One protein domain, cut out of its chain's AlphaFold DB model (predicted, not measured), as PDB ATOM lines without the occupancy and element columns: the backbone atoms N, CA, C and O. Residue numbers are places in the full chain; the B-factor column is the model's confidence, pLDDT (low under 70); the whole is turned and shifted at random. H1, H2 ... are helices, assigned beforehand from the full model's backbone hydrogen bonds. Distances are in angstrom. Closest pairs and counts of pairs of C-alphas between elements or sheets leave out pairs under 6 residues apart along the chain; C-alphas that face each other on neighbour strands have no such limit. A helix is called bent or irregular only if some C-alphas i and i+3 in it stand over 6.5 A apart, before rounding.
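AT A GLANCE: This is residues 2 to 88 and 101 to 105 of the 314 residues of an uncharacterized protein of Wenzhouxiangellaceae bacterium (UniProt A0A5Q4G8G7). Three helices make an open, flat zigzag: the long helix H2 is the middle stroke, H3 folds back from its last part as one arm of a splayed V, and H1 slants across its first part. H3 touches H2 only near the turn between them, and its residues 65 to 73 stick out free; the tiny helix H4, beyond a cut, is near the first residue of H2. The printed part has 92 residues, with four named helices in the order H1, H2, H3, H4 and no named strand; the class is all helix. The whole is loose, with a radius of gyration of the C-alphas of 16.7 A, and it spans 53 by 33 by 18 A.

IN THESE COORDINATES: H2, the longest helix, is residues 23 to 48 and measures 33.4 A from first to last C-alpha; it begins at C-alpha 23 at (-10.553, -54.447, -35.369). H2 is irregular, with C-alphas 25 and 28 lying 7.4 A apart, and has a kink of 43 degrees near residue 30. H3 is residues 55 to 75, 30.3 A long, ending at C-alpha 75 at (0.531, -44.199, -35.989). H1 is residues 2 to 15, 19.9 A long, beginning at C-alpha 2 at (-21.318, -50.495, -21.600). H4 is residues 102 to 105, 4.8 A long.

HOW THE PARTS SIT: H2 and H3 form a helical hairpin, running opposite ways at a shallow tilt of 34 degrees, only just short of steep. They touch through residues 43 to 48 of H2 and 57 to 61 of H3 alone; their closest C-alphas, those of Gly 47 and Ala 57, are 5.3 A apart. H1 touches H2 at residues 25 to 32 of H2 alone, and the closest C-alphas, those of Ala 6 and Val 29, are 4.9 A apart. H1 and H2 run opposite ways at a steep tilt of 45 degrees. H4 is close to H2 but not clearly touching, with the C-alphas of Ile 23 and Gly 103 the closest at 8.0 A. H1 and H3 are apart, as are H1 and H4, and H3 and H4. In H1 and H3 every O i to N i+4 pair is within hydrogen-bond range, in H2 20 of 22 are, and H4 is too short for such a pair.

THE WHOLE: The C-alphas farthest apart, those of Pro 51 and Asp 105, are 53.8 A apart. Residues 89 to 100 are cut out, and C-alphas 88 and 101 are 17.1 A apart across the cut. The links H1 to H2 and H2 to H3 are short; the link H3 to H4 is the one across the cut. Residues 76 to 88 hold no named element, and residues 76 to 81 stand free. The mean pLDDT of the printed part is 79.1, with values under 70 at residues 15 to 24, 82 to 83, 85 and 101 to 105.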
ATOM      1  N   VAL A   2     -22.163 -50.444 -20.378       82.12
ATOM      2  CA  VAL A   2     -21.318 -50.495 -21.600       82.12
ATOM      3  C   VAL A   2     -19.826 -50.703 -21.301       82.12
ATOM      4  O   VAL A   2     -19.220 -51.608 -21.857       82.12
ATOM      5  N   MET A   3     -19.252 -49.949 -20.356       82.31
ATOM      6  CA  MET A   3     -17.834 -50.095 -19.983       82.31
ATOM      7  C   MET A   3     -17.490 -51.447 -19.350       82.31
ATOM      8  O   MET A   3     -16.400 -51.960 -19.565       82.31
ATOM      9  N   ILE A   4     -18.419 -52.031 -18.588       84.94
ATOM     10  CA  ILE A   4     -18.225 -53.338 -17.947       84.94
ATOM     11  C   ILE A   4     -18.231 -54.432 -19.017       84.94
ATOM     12  O   ILE A   4     -17.353 -55.288 -19.022       84.94
ATOM     13  N   MET A   5     -19.172 -54.359 -19.963       84.06
ATOM     14  CA  MET A   5     -19.233 -55.288 -21.094       84.06
ATOM     15  C   MET A   5     -17.994 -55.162 -21.988       84.06
ATOM     16  O   MET A   5     -17.395 -56.173 -22.334       84.06
ATOM     17  N   ALA A   6     -17.554 -53.939 -22.299       85.06
ATOM     18  CA  ALA A   6     -16.341 -53.704 -23.079       85.06
ATOM     19  C   ALA A   6     -15.071 -54.185 -22.359       85.06
ATOM     20  O   ALA A   6     -14.202 -54.774 -22.993       85.06
ATOM     21  N   GLY A   7     -14.973 -53.982 -21.041       81.56
ATOM     22  CA  GLY A   7     -13.858 -54.479 -20.232       81.56
ATOM     23  C   GLY A   7     -13.811 -56.006 -20.169       81.56
ATOM     24  O   GLY A   7     -12.749 -56.588 -20.366       81.56
ATOM     25  N   GLY A   8     -14.961 -56.660 -19.969       83.69
ATOM     26  CA  GLY A   8     -15.069 -58.121 -20.021       83.69
ATOM     27  C   GLY A   8     -14.717 -58.682 -21.401       83.69
ATOM     28  O   GLY A   8     -13.963 -59.645 -21.498       83.69
ATOM     29  N   HIS A   9     -15.188 -58.031 -22.470       82.06
ATOM     30  CA  HIS A   9     -14.859 -58.398 -23.849       82.06
ATOM     31  C   HIS A   9     -13.365 -58.236 -24.150       82.06
ATOM     32  O   HIS A   9     -12.750 -59.129 -24.723       82.06
ATOM     33  N   PHE A  10     -12.748 -57.138 -23.707       80.38
ATOM     34  CA  PHE A  10     -11.305 -56.936 -23.831       80.38
ATOM     35  C   PHE A  10     -10.505 -58.006 -23.080       80.38
ATOM     36  O   PHE A  10      -9.558 -58.553 -23.637       80.38
ATOM     37  N   ALA A  11     -10.896 -58.342 -21.847       79.50
ATOM     38  CA  ALA A  11     -10.234 -59.388 -21.071       79.50
ATOM     39  C   ALA A  11     -10.347 -60.762 -21.753       79.50
ATOM     40  O   ALA A  11      -9.362 -61.492 -21.815       79.50
ATOM     41  N   ALA A  12     -11.514 -61.082 -22.322       78.12
ATOM     42  CA  ALA A  12     -11.714 -62.303 -23.096       78.12
ATOM     43  C   ALA A  12     -10.826 -62.345 -24.353       78.12
ATOM     44  O   ALA A  12     -10.207 -63.369 -24.626       78.12
ATOM     45  N   LEU A  13     -10.709 -61.229 -25.084       72.12
ATOM     46  CA  LEU A  13      -9.808 -61.124 -26.238       72.12
ATOM     47  C   LEU A  13      -8.336 -61.265 -25.831       72.12
ATOM     48  O   LEU A  13      -7.600 -61.991 -26.484       72.12
ATOM     49  N   ALA A  14      -7.915 -60.605 -24.751       70.31
ATOM     50  CA  ALA A  14      -6.533 -60.640 -24.274       70.31
ATOM     51  C   ALA A  14      -6.123 -62.013 -23.708       70.31
ATOM     52  O   ALA A  14      -4.949 -62.367 -23.755       70.31
ATOM     53  N   ALA A  15      -7.079 -62.776 -23.173       68.50
ATOM     54  CA  ALA A  15      -6.858 -64.131 -22.672       68.50
ATOM     55  C   ALA A  15      -6.959 -65.209 -23.768       68.50
ATOM     56  O   ALA A  15      -6.584 -66.357 -23.534       68.50
ATOM     57  N   SER A  16      -7.474 -64.863 -24.951       64.06
ATOM     58  CA  SER A  16      -7.629 -65.796 -26.062       64.06
ATOM     59  C   SER A  16      -6.342 -65.871 -26.882       64.06
ATOM     60  O   SER A  16      -5.891 -64.872 -27.431       64.06
ATOM     61  N   GLN A  17      -5.779 -67.074 -27.022       56.25
ATOM     62  CA  GLN A  17      -4.795 -67.371 -28.077       56.25
ATOM     63  C   GLN A  17      -5.460 -67.674 -29.431       56.25
ATOM     64  O   GLN A  17      -4.779 -67.978 -30.408       56.25
ATOM     65  N   GLY A  18      -6.795 -67.633 -29.485       56.44
ATOM     66  CA  GLY A  18      -7.559 -67.821 -30.707       56.44
ATOM     67  C   GLY A  18      -7.429 -66.636 -31.660       56.44
ATOM     68  O   GLY A  18      -6.853 -65.597 -31.342       56.44
ATOM     69  N   ALA A  19      -8.004 -66.798 -32.844       52.94
ATOM     70  CA  ALA A  19      -7.995 -65.796 -33.890       52.94
ATOM     71  C   ALA A  19      -8.538 -64.431 -33.430       52.94
ATOM     72  O   ALA A  19      -9.747 -64.204 -33.324       52.94
ATOM     73  N   TYR A  20      -7.641 -63.469 -33.224       60.66
ATOM     74  CA  TYR A  20      -8.014 -62.068 -33.162       60.66
ATOM     75  C   TYR A  20      -8.256 -61.612 -34.597       60.66
ATOM     76  O   TYR A  20      -7.349 -61.159 -35.281       60.66
ATOM     77  N   GLY A  21      -9.483 -61.724 -35.105       57.66
ATOM     78  CA  GLY A  21      -9.777 -61.345 -36.497       57.66
ATOM     79  C   GLY A  21      -9.713 -59.835 -36.789       57.66
ATOM     80  O   GLY A  21     -10.489 -59.352 -37.607       57.66
ATOM     81  N   GLY A  22      -8.870 -59.080 -36.088       65.25
ATOM     82  CA  GLY A  22      -8.643 -57.654 -36.263       65.25
ATOM     83  C   GLY A  22      -9.655 -56.770 -35.535       65.25
ATOM     84  O   GLY A  22     -10.390 -57.202 -34.642       65.25
ATOM     85  N   ILE A  23      -9.723 -55.506 -35.969       66.00
ATOM     86  CA  ILE A  23     -10.553 -54.447 -35.369       66.00
ATOM     87  C   ILE A  23     -12.035 -54.832 -35.221       66.00
ATOM     88  O   ILE A  23     -12.699 -54.338 -34.315       66.00
ATOM     89  N   ARG A  24     -12.556 -55.752 -36.049       69.50
ATOM     90  CA  ARG A  24     -13.948 -56.236 -35.969       69.50
ATOM     91  C   ARG A  24     -14.270 -56.880 -34.618       69.50
ATOM     92  O   ARG A  24     -15.354 -56.665 -34.090       69.50
ATOM     93  N   HIS A  25     -13.314 -57.598 -34.028       72.81
ATOM     94  CA  HIS A  25     -13.483 -58.204 -32.709       72.81
ATOM     95  C   HIS A  25     -13.279 -57.180 -31.595       72.81
ATOM     96  O   HIS A  25     -13.943 -57.261 -30.567       72.81
ATOM     97  N   ALA A  26     -12.424 -56.179 -31.806       75.25
ATOM     98  CA  ALA A  26     -12.219 -55.087 -30.858       75.25
ATOM     99  C   ALA A  26     -13.286 -53.982 -30.943       75.25
ATOM    100  O   ALA A  26     -13.299 -53.100 -30.088       75.25
ATOM    101  N   LEU A  27     -14.194 -54.010 -31.925       81.44
ATOM    102  CA  LEU A  27     -15.156 -52.933 -32.176       81.44
ATOM    103  C   LEU A  27     -15.983 -52.541 -30.934       81.44
ATOM    104  O   LEU A  27     -16.097 -51.341 -30.674       81.44
ATOM    105  N   PRO A  28     -16.481 -53.482 -30.099       83.06
ATOM    106  CA  PRO A  28     -17.166 -53.122 -28.856       83.06
ATOM    107  C   PRO A  28     -16.276 -52.342 -27.874       83.06
ATOM    108  O   PRO A  28     -16.742 -51.416 -27.211       83.06
ATOM    109  N   VAL A  29     -14.984 -52.682 -27.811       82.94
ATOM    110  CA  VAL A  29     -13.989 -51.989 -26.977       82.94
ATOM    111  C   VAL A  29     -13.700 -50.604 -27.543       82.94
ATOM    112  O   VAL A  29     -13.712 -49.624 -26.804       82.94
ATOM    113  N   VAL A  30     -13.500 -50.503 -28.858       84.12
ATOM    114  CA  VAL A  30     -13.219 -49.239 -29.552       84.12
ATOM    115  C   VAL A  30     -14.357 -48.245 -29.353       84.12
ATOM    116  O   VAL A  30     -14.105 -47.102 -28.994       84.12
ATOM    117  N   LEU A  31     -15.612 -48.673 -29.516       87.19
ATOM    118  CA  LEU A  31     -16.772 -47.806 -29.299       87.19
ATOM    119  C   LEU A  31     -16.853 -47.307 -27.851       87.19
ATOM    120  O   LEU A  31     -17.109 -46.127 -27.618       87.19
ATOM    121  N   ALA A  32     -16.585 -48.179 -26.876       87.69
ATOM    122  CA  ALA A  32     -16.548 -47.791 -25.471       87.69
ATOM    123  C   ALA A  32     -15.420 -46.782 -25.180       87.69
ATOM    124  O   ALA A  32     -15.645 -45.784 -24.495       87.69
ATOM    125  N   LEU A  33     -14.230 -46.995 -25.750       85.25
ATOM    126  CA  LEU A  33     -13.106 -46.063 -25.641       85.25
ATOM    127  C   LEU A  33     -13.414 -44.714 -26.301       85.25
ATOM    128  O   LEU A  33     -13.133 -43.678 -25.707       85.25
ATOM    129  N   LEU A  34     -14.040 -44.702 -27.481       87.88
ATOM    130  CA  LEU A  34     -14.449 -43.469 -28.162       87.88
ATOM    131  C   LEU A  34     -15.456 -42.665 -27.334       87.88
ATOM    132  O   LEU A  34     -15.343 -41.443 -27.260       87.88
ATOM    133  N   LEU A  35     -16.399 -43.332 -26.660       89.94
ATOM    134  CA  LEU A  35     -17.330 -42.672 -25.740       89.94
ATOM    135  C   LEU A  35     -16.609 -42.050 -24.539       89.94
ATOM    136  O   LEU A  35     -16.912 -40.915 -24.170       89.94
ATOM    137  N   LEU A  36     -15.638 -42.756 -23.951       86.56
ATOM    138  CA  LEU A  36     -14.821 -42.202 -22.867       86.56
ATOM    139  C   LEU A  36     -13.999 -40.998 -23.330       86.56
ATOM    140  O   LEU A  36     -13.960 -39.985 -22.633       86.56
ATOM    141  N   ILE A  37     -13.377 -41.090 -24.508       86.62
ATOM    142  CA  ILE A  37     -12.611 -39.996 -25.109       86.62
ATOM    143  C   ILE A  37     -13.518 -38.789 -25.351       86.62
ATOM    144  O   ILE A  37     -13.154 -37.675 -24.985       86.62
ATOM    145  N   ALA A  38     -14.716 -38.994 -25.906       89.31
ATOM    146  CA  ALA A  38     -15.678 -37.923 -26.149       89.31
ATOM    147  C   ALA A  38     -16.140 -37.253 -24.846       89.31
ATOM    148  O   ALA A  38     -16.224 -36.025 -24.781       89.31
ATOM    149  N   LEU A  39     -16.397 -38.036 -23.794       87.94
ATOM    150  CA  LEU A  39     -16.781 -37.506 -22.486       87.94
ATOM    151  C   LEU A  39     -15.643 -36.698 -21.849       87.94
ATOM    152  O   LEU A  39     -15.872 -35.579 -21.388       87.94
ATOM    153  N   ALA A  40     -14.420 -37.232 -21.869       85.19
ATOM    154  CA  ALA A  40     -13.237 -36.546 -21.360       85.19
ATOM    155  C   ALA A  40     -12.981 -35.237 -22.123       85.19
ATOM    156  O   ALA A  40     -12.778 -34.185 -21.515       85.19
ATOM    157  N   LEU A  41     -13.070 -35.275 -23.455       87.00
ATOM    158  CA  LEU A  41     -12.902 -34.104 -24.307       87.00
ATOM    159  C   LEU A  41     -13.993 -33.054 -24.051       87.00
ATOM    160  O   LEU A  41     -13.690 -31.866 -23.980       87.00
ATOM    161  N   SER A  42     -15.243 -33.476 -23.851       89.38
ATOM    162  CA  SER A  42     -16.353 -32.578 -23.510       89.38
ATOM    163  C   SER A  42     -16.115 -31.836 -22.189       89.38
ATOM    164  O   SER A  42     -16.320 -30.622 -22.115       89.38
ATOM    165  N   GLN A  43     -15.610 -32.531 -21.163       85.31
ATOM    166  CA  GLN A  43     -15.256 -31.910 -19.882       85.31
ATOM    167  C   GLN A  43     -14.104 -30.912 -20.026       85.31
ATOM    168  O   GLN A  43     -14.183 -29.808 -19.486       85.31
ATOM    169  N   VAL A  44     -13.065 -31.268 -20.789       86.81
ATOM    170  CA  VAL A  44     -11.938 -30.371 -21.083       86.81
ATOM    171  C   VAL A  44     -12.416 -29.118 -21.814       86.81
ATOM    172  O   VAL A  44     -12.121 -28.008 -21.380       86.81
ATOM    173  N   ILE A  45     -13.198 -29.268 -22.887       88.81
ATOM    174  CA  ILE A  45     -13.719 -28.138 -23.670       88.81
ATOM    175  C   ILE A  45     -14.604 -27.238 -22.805       88.81
ATOM    176  O   ILE A  45     -14.487 -26.018 -22.881       88.81
ATOM    177  N   SER A  46     -15.477 -27.823 -21.986       88.56
ATOM    178  CA  SER A  46     -16.370 -27.058 -21.111       88.56
ATOM    179  C   SER A  46     -15.579 -26.257 -20.075       88.56
ATOM    180  O   SER A  46     -15.809 -25.058 -19.943       88.56
ATOM    181  N   GLY A  47     -14.586 -26.871 -19.421       86.81
ATOM    182  CA  GLY A  47     -13.730 -26.186 -18.449       86.81
ATOM    183  C   GLY A  47     -12.830 -25.109 -19.066       86.81
ATOM    184  O   GLY A  47     -12.543 -24.106 -18.421       86.81
ATOM    185  N   LEU A  48     -12.409 -25.278 -20.325       85.19
ATOM    186  CA  LEU A  48     -11.638 -24.269 -21.064       85.19
ATOM    187  C   LEU A  48     -12.480 -23.079 -21.549       85.19
ATOM    188  O   LEU A  48     -11.914 -22.030 -21.844       85.19
ATOM    189  N   ARG A  49     -13.805 -23.233 -21.664       89.44
ATOM    190  CA  ARG A  49     -14.724 -22.159 -22.084       89.44
ATOM    191  C   ARG A  49     -15.116 -21.217 -20.948       89.44
ATOM    192  O   ARG A  49     -15.734 -20.188 -21.218       89.44
ATOM    193  N   GLU A  50     -14.790 -21.550 -19.702       88.62
ATOM    194  CA  GLU A  50     -15.043 -20.656 -18.578       88.62
ATOM    195  C   GLU A  50     -14.149 -19.401 -18.651       88.62
ATOM    196  O   GLU A  50     -12.998 -19.495 -19.081       88.62
ATOM    197  N   PRO A  51     -14.631 -18.222 -18.203       80.25
ATOM    198  CA  PRO A  51     -13.877 -16.964 -18.280       80.25
ATOM    199  C   PRO A  51     -12.518 -17.005 -17.564       80.25
ATOM    200  O   PRO A  51     -11.599 -16.275 -17.928       80.25
ATOM    201  N   ALA A  52     -12.396 -17.858 -16.546       82.75
ATOM    202  CA  ALA A  52     -11.165 -18.146 -15.824       82.75
ATOM    203  C   ALA A  52     -11.019 -19.675 -15.709       82.75
ATOM    204  O   ALA A  52     -11.475 -20.250 -14.719       82.75
ATOM    205  N   PRO A  53     -10.423 -20.348 -16.715       77.69
ATOM    206  CA  PRO A  53     -10.346 -21.798 -16.731       77.69
ATOM    207  C   PRO A  53      -9.612 -22.294 -15.493       77.69
ATOM    208  O   PRO A  53      -8.477 -21.894 -15.218       77.69
ATOM    209  N   ALA A  54     -10.246 -23.196 -14.754       82.38
ATOM    210  CA  ALA A  54      -9.615 -23.803 -13.602       82.38
ATOM    211  C   ALA A  54      -8.322 -24.532 -14.016       82.38
ATOM    212  O   ALA A  54      -8.247 -25.170 -15.068       82.38
ATOM    213  N   ARG A  55      -7.294 -24.480 -13.159       84.38
ATOM    214  CA  ARG A  55      -5.967 -25.069 -13.430       84.38
ATOM    215  C   ARG A  55      -6.040 -26.550 -13.833       84.38
ATOM    216  O   ARG A  55      -5.247 -26.999 -14.653       84.38
ATOM    217  N   TRP A  56      -7.010 -27.297 -13.302       81.50
ATOM    218  CA  TRP A  56      -7.231 -28.701 -13.661       81.50
ATOM    219  C   TRP A  56      -7.661 -28.880 -15.127       81.50
ATOM    220  O   TRP A  56      -7.202 -29.815 -15.776       81.50
ATOM    221  N   ALA A  57      -8.469 -27.968 -15.683       83.19
ATOM    222  CA  ALA A  57      -8.922 -28.038 -17.073       83.19
ATOM    223  C   ALA A  57      -7.754 -27.815 -18.047       83.19
ATOM    224  O   ALA A  57      -7.626 -28.532 -19.037       83.19
ATOM    225  N   GLN A  58      -6.849 -26.889 -17.716       82.38
ATOM    226  CA  GLN A  58      -5.619 -26.648 -18.478       82.38
ATOM    227  C   GLN A  58      -4.667 -27.852 -18.428       82.38
ATOM    228  O   GLN A  58      -4.117 -28.247 -19.456       82.38
ATOM    229  N   VAL A  59      -4.503 -28.474 -17.253       86.38
ATOM    230  CA  VAL A  59      -3.676 -29.682 -17.090       86.38
ATOM    231  C   VAL A  59      -4.256 -30.858 -17.877       86.38
ATOM    232  O   VAL A  59      -3.515 -31.532 -18.589       86.38
ATOM    233  N   HIS A  60      -5.569 -31.091 -17.809       85.94
ATOM    234  CA  HIS A  60      -6.218 -32.152 -18.583       85.94
ATOM    235  C   HIS A  60      -6.133 -31.901 -20.093       85.94
ATOM    236  O   HIS A  60      -5.875 -32.839 -20.844       85.94
ATOM    237  N   ALA A  61      -6.284 -30.652 -20.545       85.62
ATOM    238  CA  ALA A  61      -6.101 -30.287 -21.948       85.62
ATOM    239  C   ALA A  61      -4.673 -30.567 -22.433       85.62
ATOM    240  O   ALA A  61      -4.486 -31.158 -23.495       85.62
ATOM    241  N   ALA A  62      -3.671 -30.187 -21.636       87.19
ATOM    242  CA  ALA A  62      -2.273 -30.459 -21.941       87.19
ATOM    243  C   ALA A  62      -1.995 -31.968 -21.989       87.19
ATOM    244  O   ALA A  62      -1.395 -32.447 -22.948       87.19
ATOM    245  N   ALA A  63      -2.485 -32.730 -21.006       86.25
ATOM    246  CA  ALA A  63      -2.348 -34.185 -20.980       86.25
ATOM    247  C   ALA A  63      -3.003 -34.843 -22.206       86.25
ATOM    248  O   ALA A  63      -2.386 -35.686 -22.855       86.25
ATOM    249  N   PHE A  64      -4.215 -34.417 -22.573       86.38
ATOM    250  CA  PHE A  64      -4.893 -34.887 -23.779       86.38
ATOM    251  C   PHE A  64      -4.092 -34.562 -25.045       86.38
ATOM    252  O   PHE A  64      -3.896 -35.436 -25.885       86.38
ATOM    253  N   GLY A  65      -3.581 -33.332 -25.165       87.38
ATOM    254  CA  GLY A  65      -2.740 -32.917 -26.288       87.38
ATOM    255  C   GLY A  65      -1.472 -33.764 -26.413       87.38
ATOM    256  O   GLY A  65      -1.151 -34.225 -27.506       87.38
ATOM    257  N   VAL A  66      -0.793 -34.044 -25.296       90.56
ATOM    258  CA  VAL A  66       0.385 -34.926 -25.264       90.56
ATOM    259  C   VAL A  66       0.029 -36.343 -25.713       90.56
ATOM    260  O   VAL A  66       0.736 -36.905 -26.545       90.56
ATOM    261  N   LEU A  67      -1.072 -36.913 -25.216       87.12
ATOM    262  CA  LEU A  67      -1.521 -38.251 -25.613       87.12
ATOM    263  C   LEU A  67      -1.909 -38.312 -27.097       87.12
ATOM    264  O   LEU A  67      -1.562 -39.279 -27.773       87.12
ATOM    265  N   LEU A  68      -2.574 -37.280 -27.622       85.69
ATOM    266  CA  LEU A  68      -2.925 -37.187 -29.038       85.69
ATOM    267  C   LEU A  68      -1.674 -37.104 -29.917       85.69
ATOM    268  O   LEU A  68      -1.577 -37.825 -30.908       85.69
ATOM    269  N   ILE A  69      -0.700 -36.269 -29.543       90.31
ATOM    270  CA  ILE A  69       0.582 -36.171 -30.252       90.31
ATOM    271  C   ILE A  69       1.321 -37.508 -30.192       90.31
ATOM    272  O   ILE A  69       1.808 -37.965 -31.219       90.31
ATOM    273  N   ALA A  70       1.371 -38.162 -29.030       85.56
ATOM    274  CA  ALA A  70       1.996 -39.472 -28.885       85.56
ATOM    275  C   ALA A  70       1.311 -40.533 -29.760       85.56
ATOM    276  O   ALA A  70       1.995 -41.316 -30.415       85.56
ATOM    277  N   MET A  71      -0.025 -40.527 -29.827       83.75
ATOM    278  CA  MET A  71      -0.794 -41.407 -30.706       83.75
ATOM    279  C   MET A  71      -0.464 -41.143 -32.177       83.75
ATOM    280  O   MET A  71      -0.092 -42.074 -32.881       83.75
ATOM    281  N   LEU A  72      -0.541 -39.888 -32.633       86.12
ATOM    282  CA  LEU A  72      -0.229 -39.512 -34.015       86.12
ATOM    283  C   LEU A  72       1.226 -39.833 -34.375       86.12
ATOM    284  O   LEU A  72       1.490 -40.369 -35.444       86.12
ATOM    285  N   ALA A  73       2.173 -39.570 -33.477       85.38
ATOM    286  CA  ALA A  73       3.579 -39.917 -33.670       85.38
ATOM    287  C   ALA A  73       3.805 -41.438 -33.711       85.38
ATOM    288  O   ALA A  73       4.734 -41.911 -34.369       85.38
ATOM    289  N   ALA A  74       2.966 -42.216 -33.021       77.25
ATOM    290  CA  ALA A  74       3.015 -43.668 -33.065       77.25
ATOM    291  C   ALA A  74       2.417 -44.238 -34.361       77.25
ATOM    292  O   ALA A  74       2.972 -45.215 -34.862       77.25
ATOM    293  N   THR A  75       1.343 -43.637 -34.893       78.06
ATOM    294  CA  THR A  75       0.531 -44.199 -35.989       78.06
ATOM    295  C   THR A  75       0.771 -43.582 -37.365       78.06
ATOM    296  O   THR A  75       0.686 -44.301 -38.350       78.06
ATOM    297  N   LEU A  76       1.082 -42.286 -37.481       84.88
ATOM    298  CA  LEU A  76       1.325 -41.647 -38.785       84.88
ATOM    299  C   LEU A  76       2.516 -42.246 -39.547       84.88
ATOM    300  O   LEU A  76       2.411 -42.381 -40.764       84.88
ATOM    301  N   PRO A  77       3.632 -42.623 -38.890       82.88
ATOM    302  CA  PRO A  77       4.746 -43.255 -39.588       82.88
ATOM    303  C   PRO A  77       4.493 -44.720 -39.949       82.88
ATOM    304  O   PRO A  77       5.351 -45.321 -40.582       82.88
ATOM    305  N   GLU A  78       3.391 -45.324 -39.494       79.31
ATOM    306  CA  GLU A  78       3.140 -46.752 -39.650       79.31
ATOM    307  C   GLU A  78       2.547 -47.047 -41.036       79.31
ATOM    308  O   GLU A  78       1.375 -46.746 -41.282       79.31
ATOM    309  N   PRO A  79       3.315 -47.672 -41.950       71.50
ATOM    310  CA  PRO A  79       2.847 -47.937 -43.308       71.50
ATOM    311  C   PRO A  79       1.704 -48.960 -43.347       71.50
ATOM    312  O   PRO A  79       1.031 -49.092 -44.370       71.50
ATOM    313  N   ARG A  80       1.486 -49.714 -42.260       73.06
ATOM    314  CA  ARG A  80       0.524 -50.820 -42.193       73.06
ATOM    315  C   ARG A  80      -0.432 -50.654 -41.010       73.06
ATOM    316  O   ARG A  80      -0.516 -51.516 -40.141       73.06
ATOM    317  N   LEU A  81      -1.184 -49.552 -40.983       71.69
ATOM    318  CA  LEU A  81      -2.054 -49.190 -39.851       71.69
ATOM    319  C   LEU A  81      -3.055 -50.292 -39.444       71.69
ATOM    320  O   LEU A  81      -3.319 -50.465 -38.259       71.69
ATOM    321  N   PHE A  82      -3.578 -51.073 -40.396       69.25
ATOM    322  CA  PHE A  82      -4.499 -52.190 -40.114       69.25
ATOM    323  C   PHE A  82      -3.816 -53.442 -39.536       69.25
ATOM    324  O   PHE A  82      -4.487 -54.344 -39.033       69.25
ATOM    325  N   GLU A  83      -2.487 -53.487 -39.578       69.81
ATOM    326  CA  GLU A  83      -1.636 -54.542 -39.011       69.81
ATOM    327  C   GLU A  83      -0.941 -54.084 -37.730       69.81
ATOM    328  O   GLU A  83      -0.336 -54.876 -37.002       69.81
ATOM    329  N   PHE A  84      -1.015 -52.787 -37.449       72.75
ATOM    330  CA  PHE A  84      -0.422 -52.193 -36.278       72.75
ATOM    331  C   PHE A  84      -1.201 -52.588 -35.034       72.75
ATOM    332  O   PHE A  84      -2.373 -52.254 -34.876       72.75
ATOM    333  N   HIS A  85      -0.525 -53.286 -34.128       69.69
ATOM    334  CA  HIS A  85      -1.090 -53.634 -32.829       69.69
ATOM    335  C   HIS A  85      -0.677 -52.584 -31.799       69.69
ATOM    336  O   HIS A  85      -1.481 -51.763 -31.365       69.69
ATOM    337  N   ASN A  86       0.599 -52.582 -31.419       72.94
ATOM    338  CA  ASN A  86       1.240 -51.519 -30.651       72.94
ATOM    339  C   ASN A  86       2.768 -51.677 -30.751       72.94
ATOM    340  O   ASN A  86       3.265 -52.746 -31.107       72.94
ATOM    341  N   ARG A  87       3.530 -50.629 -30.412       74.56
ATOM    342  CA  ARG A  87       5.004 -50.674 -30.472       74.56
ATOM    343  C   ARG A  87       5.648 -51.591 -29.427       74.56
ATOM    344  O   ARG A  87       6.737 -52.086 -29.681       74.56
ATOM    345  N   LEU A  88       4.995 -51.845 -28.289       71.69
ATOM    346  CA  LEU A  88       5.527 -52.740 -27.249       71.69
ATOM    347  C   LEU A  88       5.521 -54.206 -27.702       71.69
ATOM    348  O   LEU A  88       6.432 -54.953 -27.373       71.69
ATOM    349  N   ASN A 101      -3.967 -62.637 -36.881       67.25
ATOM    350  CA  ASN A 101      -4.867 -61.638 -37.470       67.25
ATOM    351  C   ASN A 101      -5.536 -62.125 -38.763       67.25
ATOM    352  O   ASN A 101      -5.106 -61.790 -39.865       67.25
ATOM    353  N   GLU A 102      -6.672 -62.813 -38.616       63.09
ATOM    354  CA  GLU A 102      -7.475 -63.294 -39.756       63.09
ATOM    355  C   GLU A 102      -7.981 -62.167 -40.668       63.09
ATOM    356  O   GLU A 102      -8.328 -62.398 -41.823       63.09
ATOM    357  N   GLY A 103      -8.081 -60.935 -40.153       60.88
ATOM    358  CA  GLY A 103      -8.506 -59.779 -40.942       60.88
ATOM    359  C   GLY A 103      -7.588 -59.526 -42.138       60.88
ATOM    360  O   GLY A 103      -8.053 -59.078 -43.186       60.88
ATOM    361  N   LEU A 104      -6.305 -59.854 -41.981       62.34
ATOM    362  CA  LEU A 104      -5.268 -59.704 -43.000       62.34
ATOM    363  C   LEU A 104      -5.199 -60.910 -43.938       62.34
ATOM    364  O   LEU A 104      -4.956 -60.724 -45.131       62.34
ATOM    365  N   ASP A 105      -5.526 -62.101 -43.429       61.16
ATOM    366  CA  ASP A 105      -5.651 -63.335 -44.217       61.16
ATOM    367  C   ASP A 105      -6.791 -63.255 -45.254       61.16
ATOM    368  O   ASP A 105      -6.791 -63.972 -46.252       61.16
TER     369      ASP A 105